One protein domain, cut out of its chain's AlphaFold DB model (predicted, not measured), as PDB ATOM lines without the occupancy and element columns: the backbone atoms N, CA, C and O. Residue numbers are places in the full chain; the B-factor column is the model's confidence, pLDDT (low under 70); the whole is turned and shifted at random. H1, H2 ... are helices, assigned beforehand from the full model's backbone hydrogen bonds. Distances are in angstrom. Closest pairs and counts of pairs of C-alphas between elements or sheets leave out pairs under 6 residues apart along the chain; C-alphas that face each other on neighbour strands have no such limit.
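This is residues 65 to 151 of the 210 residues of an uncharacterized protein of Methanosaeta sp. PtaB.Bin005 (UniProt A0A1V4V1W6). Three long helices make the body: H1 and H4 lie side by side and run the same way, and H3 runs back against them, joined to H4 in a hairpin that is closed at its tight link and spreads open away from it. The short helices H2 and H5 sit at the other end of the body, where H1 ends and H3 begins, and residues 65 to 70 form a tail before H1. The printed part has 87 residues, with five named helices in the order H1, H2, H3, H4, H5 and no named strand; the class is all helix. It is only just compact, close to loose, with a radius of gyration of the C-alphas of 14.1 A and spans of 39 by 29 by 27 A.

Start from H1, residues 71 to 88, and look across to H4, residues 117 to 132. The two touch, and their closest C-alphas, those of Lys 79 and Gly 130, are 4.4 A apart; they run the same way at a shallow tilt of 22 degrees. H4 forms a helical hairpin with H3, residues 98 to 115, running opposite ways at a shallow tilt of 33 degrees, only just short of steep. They touch through residues 108 to 113 of H3 and 119 to 123 of H4 alone; the closest C-alphas are those of Ala 112 and Tyr 119, 4.8 A apart. H1 and H3 are near each other, with 8 pairs of C-alphas within 10 A. Now look at H2, residues 91 to 96, which is close to H1 but not clearly touching; the closest C-alphas, those of Leu 85 and Leu 94, are 7.7 A apart, and the lines stand at 71 degrees, only just about perpendicular. H2 and H3 meet only through their link. H5, residues 142 to 146, is close to H1 but not clearly touching, with the closest C-alphas, those of Tyr 88 and Ser 142, 6.2 A apart. H5 and H3 are apart. In H1, H2, H3, H4 and H5 every O i to N i+4 pair is within hydrogen-bond range.

Find C-alpha 71 at (83.759, 6.147, -1.535); from there H1 runs 25.9 A to C-alpha 88. H2 follows from 91 to 96, and H3 runs 25.7 A from C-alpha 98 to C-alpha 115. H4 runs 22.2 A from C-alpha 117 to C-alpha 132 at (68.060, 13.689, 8.173). H5 ends at C-alpha 146, at (67.753, -7.007, 19.049).

The two C-alphas farthest apart, those of Gly 116 and Asn 141, are 39.6 A from each other. The printed part has no cut. The links H1 to H2, H2 to H3 and H3 to H4 are tight, and H4 to H5, with 9 residues between, is short. The mean pLDDT of the printed part is 91.2, H5 has a mean of 78, and no printed residue is under 70.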
ATOM      1  N   TYR A  65      82.573 -12.200  -6.474       85.44
ATOM      2  CA  TYR A  65      82.649 -10.984  -5.678       85.44
ATOM      3  C   TYR A  65      84.096 -10.605  -5.391       85.44
ATOM      4  O   TYR A  65      84.879 -11.390  -4.861       85.44
ATOM      5  N   THR A  66      84.422  -9.342  -5.658       86.44
ATOM      6  CA  THR A  66      85.684  -8.734  -5.238       86.44
ATOM      7  C   THR A  66      85.430  -7.765  -4.091       86.44
ATOM      8  O   THR A  66      84.639  -6.823  -4.213       86.44
ATOM      9  N   LEU A  67      86.147  -7.951  -2.981       83.94
ATOM     10  CA  LEU A  67      86.107  -7.026  -1.853       83.94
ATOM     11  C   LEU A  67      86.816  -5.717  -2.223       83.94
ATOM     12  O   LEU A  67      87.998  -5.520  -1.967       83.94
ATOM     13  N   LYS A  68      86.066  -4.802  -2.836       89.69
ATOM     14  CA  LYS A  68      86.497  -3.430  -3.105       89.69
ATOM     15  C   LYS A  68      85.621  -2.469  -2.325       89.69
ATOM     16  O   LYS A  68      84.389  -2.571  -2.374       89.69
ATOM     17  N   MET A  69      86.256  -1.540  -1.620       92.50
ATOM     18  CA  MET A  69      85.574  -0.466  -0.916       92.50
ATOM     19  C   MET A  69      85.831   0.853  -1.631       92.50
ATOM     20  O   MET A  69      86.957   1.323  -1.667       92.50
ATOM     21  N   SER A  70      84.795   1.408  -2.258       96.00
ATOM     22  CA  SER A  70      84.846   2.710  -2.926       96.00
ATOM     23  C   SER A  70      84.167   3.779  -2.061       96.00
ATOM     24  O   SER A  70      83.333   3.427  -1.224       96.00
ATOM     25  N   PRO A  71      84.428   5.081  -2.284       97.50
ATOM     26  CA  PRO A  71      83.759   6.147  -1.535       97.50
ATOM     27  C   PRO A  71      82.228   6.071  -1.620       97.50
ATOM     28  O   PRO A  71      81.546   6.197  -0.610       97.50
ATOM     29  N   LYS A  72      81.682   5.770  -2.808       96.81
ATOM     30  CA  LYS A  72      80.232   5.595  -3.005       96.81
ATOM     31  C   LYS A  72      79.686   4.370  -2.272       96.81
ATOM     32  O   LYS A  72      78.592   4.413  -1.722       96.81
ATOM     33  N   LYS A  73      80.442   3.268  -2.245       96.06
ATOM     34  CA  LYS A  73      80.050   2.070  -1.492       96.06
ATOM     35  C   LYS A  73      80.013   2.354   0.010       96.06
ATOM     36  O   LYS A  73      79.039   1.988   0.657       96.06
ATOM     37  N   LEU A  74      81.024   3.058   0.531       97.12
ATOM     38  CA  LEU A  74      81.040   3.532   1.915       97.12
ATOM     39  C   LEU A  74      79.814   4.407   2.204       97.12
ATOM     40  O   LEU A  74      79.149   4.191   3.211       97.12
ATOM     41  N   TYR A  75      79.481   5.331   1.296       97.94
ATOM     42  CA  TYR A  75      78.304   6.186   1.434       97.94
ATOM     43  C   TYR A  75      77.011   5.380   1.627       97.94
ATOM     44  O   TYR A  75      76.285   5.604   2.593       97.94
ATOM     45  N   HIS A  76      76.731   4.422   0.739       97.25
ATOM     46  CA  HIS A  76      75.494   3.639   0.807       97.25
ATOM     47  C   HIS A  76      75.438   2.709   2.026       97.25
ATOM     48  O   HIS A  76      74.385   2.604   2.657       97.25
ATOM     49  N   LEU A  77      76.562   2.083   2.399       96.44
ATOM     50  CA  LEU A  77      76.644   1.244   3.598       96.44
ATOM     51  C   LEU A  77      76.353   2.047   4.868       96.44
ATOM     52  O   LEU A  77      75.520   1.637   5.675       96.44
ATOM     53  N   GLU A  78      77.000   3.201   5.016       97.75
ATOM     54  CA  GLU A  78      76.881   4.030   6.213       97.75
ATOM     55  C   GLU A  78      75.529   4.731   6.286       97.75
ATOM     56  O   GLU A  78      74.888   4.705   7.335       97.75
ATOM     57  N   LYS A  79      75.033   5.273   5.166       97.31
ATOM     58  CA  LYS A  79      73.684   5.843   5.098       97.31
ATOM     59  C   LYS A  79      72.660   4.790   5.517       97.31
ATOM     60  O   LYS A  79      71.841   5.051   6.393       97.31
ATOM     61  N   GLY A  80      72.753   3.592   4.933       96.94
ATOM     62  CA  GLY A  80      71.868   2.478   5.254       96.94
ATOM     63  C   GLY A  80      71.936   2.077   6.729       96.94
ATOM     64  O   GLY A  80      70.890   1.876   7.346       96.94
ATOM     65  N   ARG A  81      73.131   2.058   7.335       96.19
ATOM     66  CA  ARG A  81      73.303   1.796   8.772       96.19
ATOM     67  C   ARG A  81      72.539   2.807   9.628       96.19
ATOM     68  O   ARG A  81      71.768   2.395  10.492       96.19
ATOM     69  N   TYR A  82      72.692   4.110   9.384       96.62
ATOM     70  CA  TYR A  82      71.944   5.136  10.128       96.62
ATOM     71  C   TYR A  82      70.432   5.024   9.919       96.62
ATOM     72  O   TYR A  82      69.668   5.125  10.881       96.62
ATOM     73  N   THR A  83      69.998   4.768   8.681       95.69
ATOM     74  CA  THR A  83      68.582   4.568   8.362       95.69
ATOM     75  C   THR A  83      68.010   3.367   9.115       95.69
ATOM     76  O   THR A  83      66.958   3.508   9.733       95.69
ATOM     77  N   ILE A  84      68.700   2.221   9.147       94.50
ATOM     78  CA  ILE A  84      68.281   1.042   9.928       94.50
ATOM     79  C   ILE A  84      68.187   1.377  11.418       94.50
ATOM     80  O   ILE A  84      67.165   1.092  12.045       94.50
ATOM     81  N   LEU A  85      69.215   2.013  11.986       93.44
ATOM     82  CA  LEU A  85      69.232   2.357  13.410       93.44
ATOM     83  C   LEU A  85      68.018   3.213  13.789       93.44
ATOM     84  O   LEU A  85      67.316   2.884  14.744       93.44
ATOM     85  N   ARG A  86      67.707   4.248  13.001       93.88
ATOM     86  CA  ARG A  86      66.539   5.112  13.237       93.88
ATOM     87  C   ARG A  86      65.205   4.417  12.947       93.88
ATOM     88  O   ARG A  86      64.201   4.735  13.576       93.88
ATOM     89  N   LYS A  87      65.170   3.498  11.980       93.19
ATOM     90  CA  LYS A  87      63.944   2.812  11.550       93.19
ATOM     91  C   LYS A  87      63.473   1.757  12.552       93.19
ATOM     92  O   LYS A  87      62.266   1.535  12.650       93.19
ATOM     93  N   TYR A  88      64.393   1.121  13.280       92.31
ATOM     94  CA  TYR A  88      64.088  -0.054  14.104       92.31
ATOM     95  C   TYR A  88      64.384   0.092  15.597       92.31
ATOM     96  O   TYR A  88      63.798  -0.649  16.393       92.31
ATOM     97  N   LEU A  89      65.298   0.976  16.003       89.88
ATOM     98  CA  LEU A  89      65.727   1.067  17.399       89.88
ATOM     99  C   LEU A  89      65.082   2.259  18.106       89.88
ATOM    100  O   LEU A  89      65.064   3.372  17.587       89.88
ATOM    101  N   SER A  90      64.586   2.023  19.322       88.69
ATOM    102  CA  SER A  90      64.150   3.092  20.220       88.69
ATOM    103  C   SER A  90      65.344   3.916  20.710       88.69
ATOM    104  O   SER A  90      66.476   3.425  20.760       88.69
ATOM    105  N   THR A  91      65.094   5.153  21.145       88.31
ATOM    106  CA  THR A  91      66.119   6.024  21.744       88.31
ATOM    107  C   THR A  91      66.833   5.347  22.915       88.31
ATOM    108  O   THR A  91      68.047   5.445  23.041       88.31
ATOM    109  N   GLU A  92      66.102   4.591  23.734       85.69
ATOM    110  CA  GLU A  92      66.659   3.811  24.844       85.69
ATOM    111  C   GLU A  92      67.655   2.750  24.354       85.69
ATOM    112  O   GLU A  92      68.762   2.643  24.883       85.69
ATOM    113  N   CYS A  93      67.301   2.000  23.303       86.56
ATOM    114  CA  CYS A  93      68.204   1.024  22.694       86.56
ATOM    115  C   CYS A  93      69.442   1.699  22.096       86.56
ATOM    116  O   CYS A  93      70.546   1.179  22.241       86.56
ATOM    117  N   LEU A  94      69.276   2.857  21.452       89.50
ATOM    118  CA  LEU A  94      70.387   3.629  20.892       89.50
ATOM    119  C   LEU A  94      71.346   4.121  21.981       89.50
ATOM    120  O   LEU A  94      72.557   4.025  21.799       89.50
ATOM    121  N   LEU A  95      70.827   4.591  23.119       88.81
ATOM    122  CA  LEU A  95      71.644   5.020  24.256       88.81
ATOM    123  C   LEU A  95      72.405   3.847  24.882       88.81
ATOM    124  O   LEU A  95      73.604   3.962  25.133       88.81
ATOM    125  N   LEU A  96      71.746   2.700  25.070       86.25
ATOM    126  CA  LEU A  96      72.386   1.485  25.590       86.25
ATOM    127  C   LEU A  96      73.473   0.945  24.649       86.25
ATOM    128  O   LEU A  96      74.513   0.482  25.108       86.25
ATOM    129  N   LEU A  97      73.256   1.030  23.334       87.50
ATOM    130  CA  LEU A  97      74.259   0.680  22.323       87.50
ATOM    131  C   LEU A  97      75.301   1.784  22.100       87.50
ATOM    132  O   LEU A  97      76.243   1.570  21.336       87.50
ATOM    133  N   GLY A  98      75.168   2.934  22.764       90.31
ATOM    134  CA  GLY A  98      75.999   4.122  22.579       90.31
ATOM    135  C   GLY A  98      77.503   3.835  22.525       90.31
ATOM    136  O   GLY A  98      78.140   4.263  21.562       90.31
ATOM    137  N   PRO A  99      78.090   3.061  23.461       89.19
ATOM    138  CA  PRO A  99      79.520   2.757  23.412       89.19
ATOM    139  C   PRO A  99      79.927   1.940  22.171       89.19
ATOM    140  O   PRO A  99      80.934   2.245  21.535       89.19
ATOM    141  N   SER A 100      79.130   0.941  21.771       89.25
ATOM    142  CA  SER A 100      79.370   0.157  20.544       89.25
ATOM    143  C   SER A 100      79.219   1.004  19.277       89.25
ATOM    144  O   SER A 100      80.009   0.877  18.337       89.25
ATOM    145  N   LEU A 101      78.225   1.896  19.255       91.56
ATOM    146  CA  LEU A 101      78.010   2.826  18.149       91.56
ATOM    147  C   LEU A 101      79.166   3.826  18.043       91.56
ATOM    148  O   LEU A 101      79.665   4.046  16.946       91.56
ATOM    149  N   LEU A 102      79.660   4.352  19.166       92.31
ATOM    150  CA  LEU A 102      80.808   5.259  19.193       92.31
ATOM    151  C   LEU A 102      82.074   4.593  18.644       92.31
ATOM    152  O   LEU A 102      82.780   5.192  17.836       92.31
ATOM    153  N   ILE A 103      82.342   3.342  19.025       90.38
ATOM    154  CA  ILE A 103      83.468   2.575  18.471       90.38
ATOM    155  C   ILE A 103      83.307   2.408  16.957       90.38
ATOM    156  O   ILE A 103      84.267   2.616  16.217       90.38
ATOM    157  N   THR A 104      82.100   2.088  16.482       92.19
ATOM    158  CA  THR A 104      81.817   2.015  15.038       92.19
ATOM    159  C   THR A 104      82.101   3.338  14.338       92.19
ATOM    160  O   THR A 104      82.725   3.339  13.276       92.19
ATOM    161  N   GLU A 105      81.700   4.470  14.919       95.75
ATOM    162  CA  GLU A 105      82.001   5.788  14.353       95.75
ATOM    163  C   GLU A 105      83.510   6.033  14.289       95.75
ATOM    164  O   GLU A 105      84.019   6.380  13.227       95.75
ATOM    165  N   ILE A 106      84.251   5.772  15.370       94.56
ATOM    166  CA  ILE A 106      85.713   5.941  15.397       94.56
ATOM    167  C   ILE A 106      86.381   5.090  14.309       94.56
ATOM    168  O   ILE A 106      87.233   5.590  13.574       94.56
ATOM    169  N   LEU A 107      85.984   3.822  14.165       92.19
ATOM    170  CA  LEU A 107      86.568   2.916  13.175       92.19
ATOM    171  C   LEU A 107      86.232   3.331  11.738       92.19
ATOM    172  O   LEU A 107      87.112   3.339  10.878       92.19
ATOM    173  N   THR A 108      84.981   3.701  11.464       95.31
ATOM    174  CA  THR A 108      84.533   4.074  10.110       95.31
ATOM    175  C   THR A 108      85.062   5.442   9.679       95.31
ATOM    176  O   THR A 108      85.482   5.596   8.529       95.31
ATOM    177  N   PHE A 109      85.137   6.420  10.587       97.38
ATOM    178  CA  PHE A 109      85.827   7.687  10.334       97.38
ATOM    179  C   PHE A 109      87.338   7.494  10.202       97.38
ATOM    180  O   PHE A 109      87.933   8.040   9.278       97.38
ATOM    181  N   GLY A 110      87.962   6.677  11.055       96.19
ATOM    182  CA  GLY A 110      89.382   6.338  10.943       96.19
ATOM    183  C   GLY A 110      89.713   5.684   9.599       96.19
ATOM    184  O   GLY A 110      90.675   6.077   8.934       96.19
ATOM    185  N   PHE A 111      88.875   4.747   9.147       94.81
ATOM    186  CA  PHE A 111      88.967   4.153   7.815       94.81
ATOM    187  C   PHE A 111      88.853   5.217   6.718       94.81
ATOM    188  O   PHE A 111      89.714   5.273   5.838       94.81
ATOM    189  N   ALA A 112      87.836   6.082   6.777       97.12
ATOM    190  CA  ALA A 112      87.619   7.126   5.779       97.12
ATOM    191  C   ALA A 112      88.803   8.106   5.698       97.12
ATOM    192  O   ALA A 112      89.303   8.376   4.608       97.12
ATOM    193  N   SER A 113      89.311   8.565   6.843       97.00
ATOM    194  CA  SER A 113      90.461   9.472   6.928       97.00
ATOM    195  C   SER A 113      91.729   8.867   6.323       97.00
ATOM    196  O   SER A 113      92.454   9.555   5.607       97.00
ATOM    197  N   ARG A 114      91.979   7.568   6.537       96.81
ATOM    198  CA  ARG A 114      93.147   6.865   5.968       96.81
ATOM    199  C   ARG A 114      93.095   6.708   4.447       96.81
ATOM    200  O   ARG A 114      94.146   6.563   3.833       96.81
ATOM    201  N   HIS A 115      91.905   6.716   3.846       95.62
ATOM    202  CA  HIS A 115      91.724   6.529   2.399       95.62
ATOM    203  C   HIS A 115      91.568   7.851   1.626       95.62
ATOM    204  O   HIS A 115      91.516   7.843   0.394       95.62
ATOM    205  N   GLY A 116      91.525   8.987   2.329       96.62
ATOM    206  CA  GLY A 116      91.571  10.327   1.748       96.62
ATOM    207  C   GLY A 116      90.233  11.070   1.721       96.62
ATOM    208  O   GLY A 116      89.173  10.552   2.077       96.62
ATOM    209  N   MET A 117      90.284  12.324   1.262       97.56
ATOM    210  CA  MET A 117      89.184  13.290   1.401       97.56
ATOM    211  C   MET A 117      87.875  12.853   0.736       97.56
ATOM    212  O   MET A 117      86.802  13.125   1.265       97.56
ATOM    213  N   ALA A 118      87.941  12.119  -0.378       98.06
ATOM    214  CA  ALA A 118      86.746  11.593  -1.034       98.06
ATOM    215  C   ALA A 118      85.959  10.630  -0.127       98.06
ATOM    216  O   ALA A 118      84.727  10.651  -0.129       98.06
ATOM    217  N   TYR A 119      86.648   9.801   0.664       98.31
ATOM    218  CA  TYR A 119      85.999   8.890   1.608       98.31
ATOM    219  C   TYR A 119      85.410   9.649   2.789       98.31
ATOM    220  O   TYR A 119      84.274   9.376   3.169       98.31
ATOM    221  N   LEU A 120      86.140  10.626   3.329       98.06
ATOM    222  CA  LEU A 120      85.661  11.448   4.439       98.06
ATOM    223  C   LEU A 120      84.414  12.253   4.049       98.06
ATOM    224  O   LEU A 120      83.427  12.251   4.782       98.06
ATOM    225  N   TYR A 121      84.416  12.852   2.856       98.38
ATOM    226  CA  TYR A 121      83.251  13.533   2.291       98.38
ATOM    227  C   TYR A 121      82.042  12.595   2.188       98.38
ATOM    228  O   TYR A 121      80.963  12.920   2.673       98.38
ATOM    229  N   ASN A 122      82.226  11.396   1.623       98.44
ATOM    230  CA  ASN A 122      81.144  10.417   1.491       98.44
ATOM    231  C   ASN A 122      80.654   9.895   2.851       98.44
ATOM    232  O   ASN A 122      79.457   9.688   3.017       98.44
ATOM    233  N   LYS A 123      81.539   9.728   3.839       98.31
ATOM    234  CA  LYS A 123      81.172   9.357   5.213       98.31
ATOM    235  C   LYS A 123      80.323  10.439   5.882       98.31
ATOM    236  O   LYS A 123      79.289  10.122   6.468       98.31
ATOM    237  N   MET A 124      80.728  11.703   5.769       98.25
ATOM    238  CA  MET A 124      79.977  12.842   6.309       98.25
ATOM    239  C   MET A 124      78.619  12.990   5.626       98.25
ATOM    240  O   MET A 124      77.604  13.140   6.300       98.25
ATOM    241  N   LEU A 125      78.580  12.878   4.296       98.25
ATOM    242  CA  LEU A 125      77.340  12.944   3.525       98.25
ATOM    243  C   LEU A 125      76.389  11.790   3.877       98.25
ATOM    244  O   LEU A 125      75.182  11.989   3.982       98.25
ATOM    245  N   ALA A 126      76.928  10.587   4.089       97.94
ATOM    246  CA  ALA A 126      76.158   9.426   4.523       97.94
ATOM    247  C   ALA A 126      75.559   9.616   5.913       97.94
ATOM    248  O   ALA A 126      74.403   9.262   6.128       97.94
ATOM    249  N   MET A 127      76.329  10.198   6.835       97.88
ATOM    250  CA  MET A 127      75.851  10.547   8.169       97.88
ATOM    251  C   MET A 127      74.756  11.605   8.108       97.88
ATOM    252  O   MET A 127      73.714  11.415   8.726       97.88
ATOM    253  N   LEU A 128      74.949  12.667   7.322       98.06
ATOM    254  CA  LEU A 128      73.942  13.705   7.135       98.06
ATOM    255  C   LEU A 128      72.638  13.095   6.612       98.06
ATOM    256  O   LEU A 128      71.648  13.090   7.333       98.06
ATOM    257  N   HIS A 129      72.657  12.488   5.422       97.44
ATOM    258  CA  HIS A 129      71.445  11.938   4.801       97.44
ATOM    259  C   HIS A 129      70.845  10.799   5.636       97.44
ATOM    260  O   HIS A 129      69.636  10.711   5.812       97.44
ATOM    261  N   GLY A 130      71.672   9.934   6.221       95.94
ATOM    262  CA  GLY A 130      71.202   8.851   7.083       95.94
ATOM    263  C   GLY A 130      70.449   9.343   8.325       95.94
ATOM    264  O   GLY A 130      69.483   8.703   8.754       95.94
ATOM    265  N   LEU A 131      70.849  10.489   8.885       95.31
ATOM    266  CA  LEU A 131      70.221  11.100  10.059       95.31
ATOM    267  C   LEU A 131      69.056  12.039   9.718       95.31
ATOM    268  O   LEU A 131      68.145  12.162  10.537       95.31
ATOM    269  N   THR A 132      69.060  12.673   8.544       95.81
ATOM    270  CA  THR A 132      68.060  13.689   8.173       95.81
ATOM    271  C   THR A 132      66.966  13.182   7.252       95.81
ATOM    272  O   THR A 132      65.853  13.694   7.332       95.81
ATOM    273  N   ASP A 133      67.243  12.196   6.394       95.12
ATOM    274  CA  ASP A 133      66.257  11.712   5.428       95.12
ATOM    275  C   ASP A 133      65.002  11.205   6.149       95.12
ATOM    276  O   ASP A 133      65.058  10.677   7.274       95.12
ATOM    277  N   GLU A 134      63.862  11.357   5.478       92.50
ATOM    278  CA  GLU A 134      62.583  10.884   5.979       92.50
ATOM    279  C   GLU A 134      62.588   9.363   6.133       92.50
ATOM    280  O   GLU A 134      62.899   8.592   5.216       92.50
ATOM    281  N   ILE A 135      62.202   8.919   7.325       91.19
ATOM    282  CA  ILE A 135      62.053   7.505   7.636       91.19
ATOM    283  C   ILE A 135      60.622   7.202   8.045       91.19
ATOM    284  O   ILE A 135      59.895   8.044   8.565       91.19
ATOM    285  N   THR A 136      60.243   5.948   7.855       88.56
ATOM    286  CA  THR A 136      58.993   5.384   8.342       88.56
ATOM    287  C   THR A 136      59.394   4.376   9.404       88.56
ATOM    288  O   THR A 136      59.799   3.267   9.037       88.56
ATOM    289  N   PRO A 137      59.376   4.758  10.693       86.75
ATOM    290  CA  PRO A 137      59.724   3.848  11.772       86.75
ATOM    291  C   PRO A 137      58.855   2.597  11.704       86.75
ATOM    292  O   PRO A 137      57.637   2.677  11.509       86.75
ATOM    293  N   VAL A 138      59.473   1.433  11.855       87.25
ATOM    294  CA  VAL A 138      58.735   0.173  11.881       87.25
ATOM    295  C   VAL A 138      58.143   0.000  13.270       87.25
ATOM    296  O   VAL A 138      58.857  -0.003  14.272       87.25
ATOM    297  N   LYS A 139      56.818  -0.161  13.337       77.31
ATOM    298  CA  LYS A 139      56.138  -0.499  14.589       77.31
ATOM    299  C   LYS A 139      56.569  -1.901  15.018       77.31
ATOM    300  O   LYS A 139      56.375  -2.866  14.285       77.31
ATOM    301  N   GLY A 140      57.149  -2.011  16.204       74.88
ATOM    302  CA  GLY A 140      57.642  -3.270  16.745       74.88
ATOM    303  C   GLY A 140      58.383  -3.055  18.057       74.88
ATOM    304  O   GLY A 140      58.682  -1.926  18.438       74.88
ATOM    305  N   ASN A 141      58.669  -4.141  18.771       79.56
ATOM    306  CA  ASN A 141      59.462  -4.072  19.991       79.56
ATOM    307  C   ASN A 141      60.952  -4.209  19.641       79.56
ATOM    308  O   ASN A 141      61.423  -5.309  19.333       79.56
ATOM    309  N   SER A 142      61.693  -3.099  19.714       79.88
ATOM    310  CA  SER A 142      63.130  -3.053  19.421       79.88
ATOM    311  C   SER A 142      63.940  -4.041  20.269       79.88
ATOM    312  O   SER A 142      64.866  -4.662  19.754       79.88
ATOM    313  N   HIS A 143      63.566  -4.270  21.534       75.25
ATOM    314  CA  HIS A 143      64.257  -5.232  22.403       75.25
ATOM    315  C   HIS A 143      64.062  -6.680  21.941       75.25
ATOM    316  O   HIS A 143      64.993  -7.484  22.024       75.25
ATOM    317  N   LEU A 144      62.868  -7.029  21.443       74.69
ATOM    318  CA  LEU A 144      62.612  -8.366  20.898       74.69
ATOM    319  C   LEU A 144      63.436  -8.617  19.636       74.69
ATOM    320  O   LEU A 144      64.034  -9.692  19.540       74.69
ATOM    321  N   LEU A 145      63.499  -7.625  18.740       81.00
ATOM    322  CA  LEU A 145      64.293  -7.679  17.513       81.00
ATOM    323  C   LEU A 145      65.779  -7.823  17.817       81.00
ATOM    324  O   LEU A 145      66.390  -8.781  17.366       81.00
ATOM    325  N   ILE A 146      66.347  -6.928  18.631       79.19
ATOM    326  CA  ILE A 146      67.753  -7.007  19.049       79.19
ATOM    327  C   ILE A 146      68.038  -8.402  19.608       79.19
ATOM    328  O   ILE A 146      68.954  -9.082  19.167       79.19
ATOM    329  N   GLY A 147      67.196  -8.907  20.509       70.06
ATOM    330  CA  GLY A 147      67.412 -10.231  21.079       70.06
ATOM    331  C   GLY A 147      67.180 -11.418  20.134       70.06
ATOM    332  O   GLY A 147      67.278 -12.543  20.624       70.06
ATOM    333  N   SER A 148      66.796 -11.224  18.869       72.25
ATOM    334  CA  SER A 148      66.781 -12.275  17.840       72.25
ATOM    335  C   SER A 148      67.938 -12.165  16.844       72.25
ATOM    336  O   SER A 148      68.043 -13.017  15.965       72.25
ATOM    337  N   LEU A 149      68.765 -11.124  16.948       78.56
ATOM    338  CA  LEU A 149      69.947 -10.937  16.114       78.56
ATOM    339  C   LEU A 149      71.168 -11.603  16.750       78.56
ATOM    340  O   LEU A 149      71.274 -11.709  17.976       78.56
ATOM    341  N   ASP A 150      72.090 -12.031  15.893       77.94
ATOM    342  CA  ASP A 150      73.397 -12.517  16.319       77.94
ATOM    343  C   ASP A 150      74.250 -11.330  16.792       77.94
ATOM    344  O   ASP A 150      74.325 -10.295  16.131       77.94
ATOM    345  N   ASP A 151      74.877 -11.469  17.957       73.88
ATOM    346  CA  ASP A 151      75.626 -10.407  18.641       73.88
ATOM    347  C   ASP A 151      77.142 -10.607  18.615       73.88
ATOM    348  O   ASP A 151      77.884  -9.859  19.253       73.88
TER     349      ASP A 151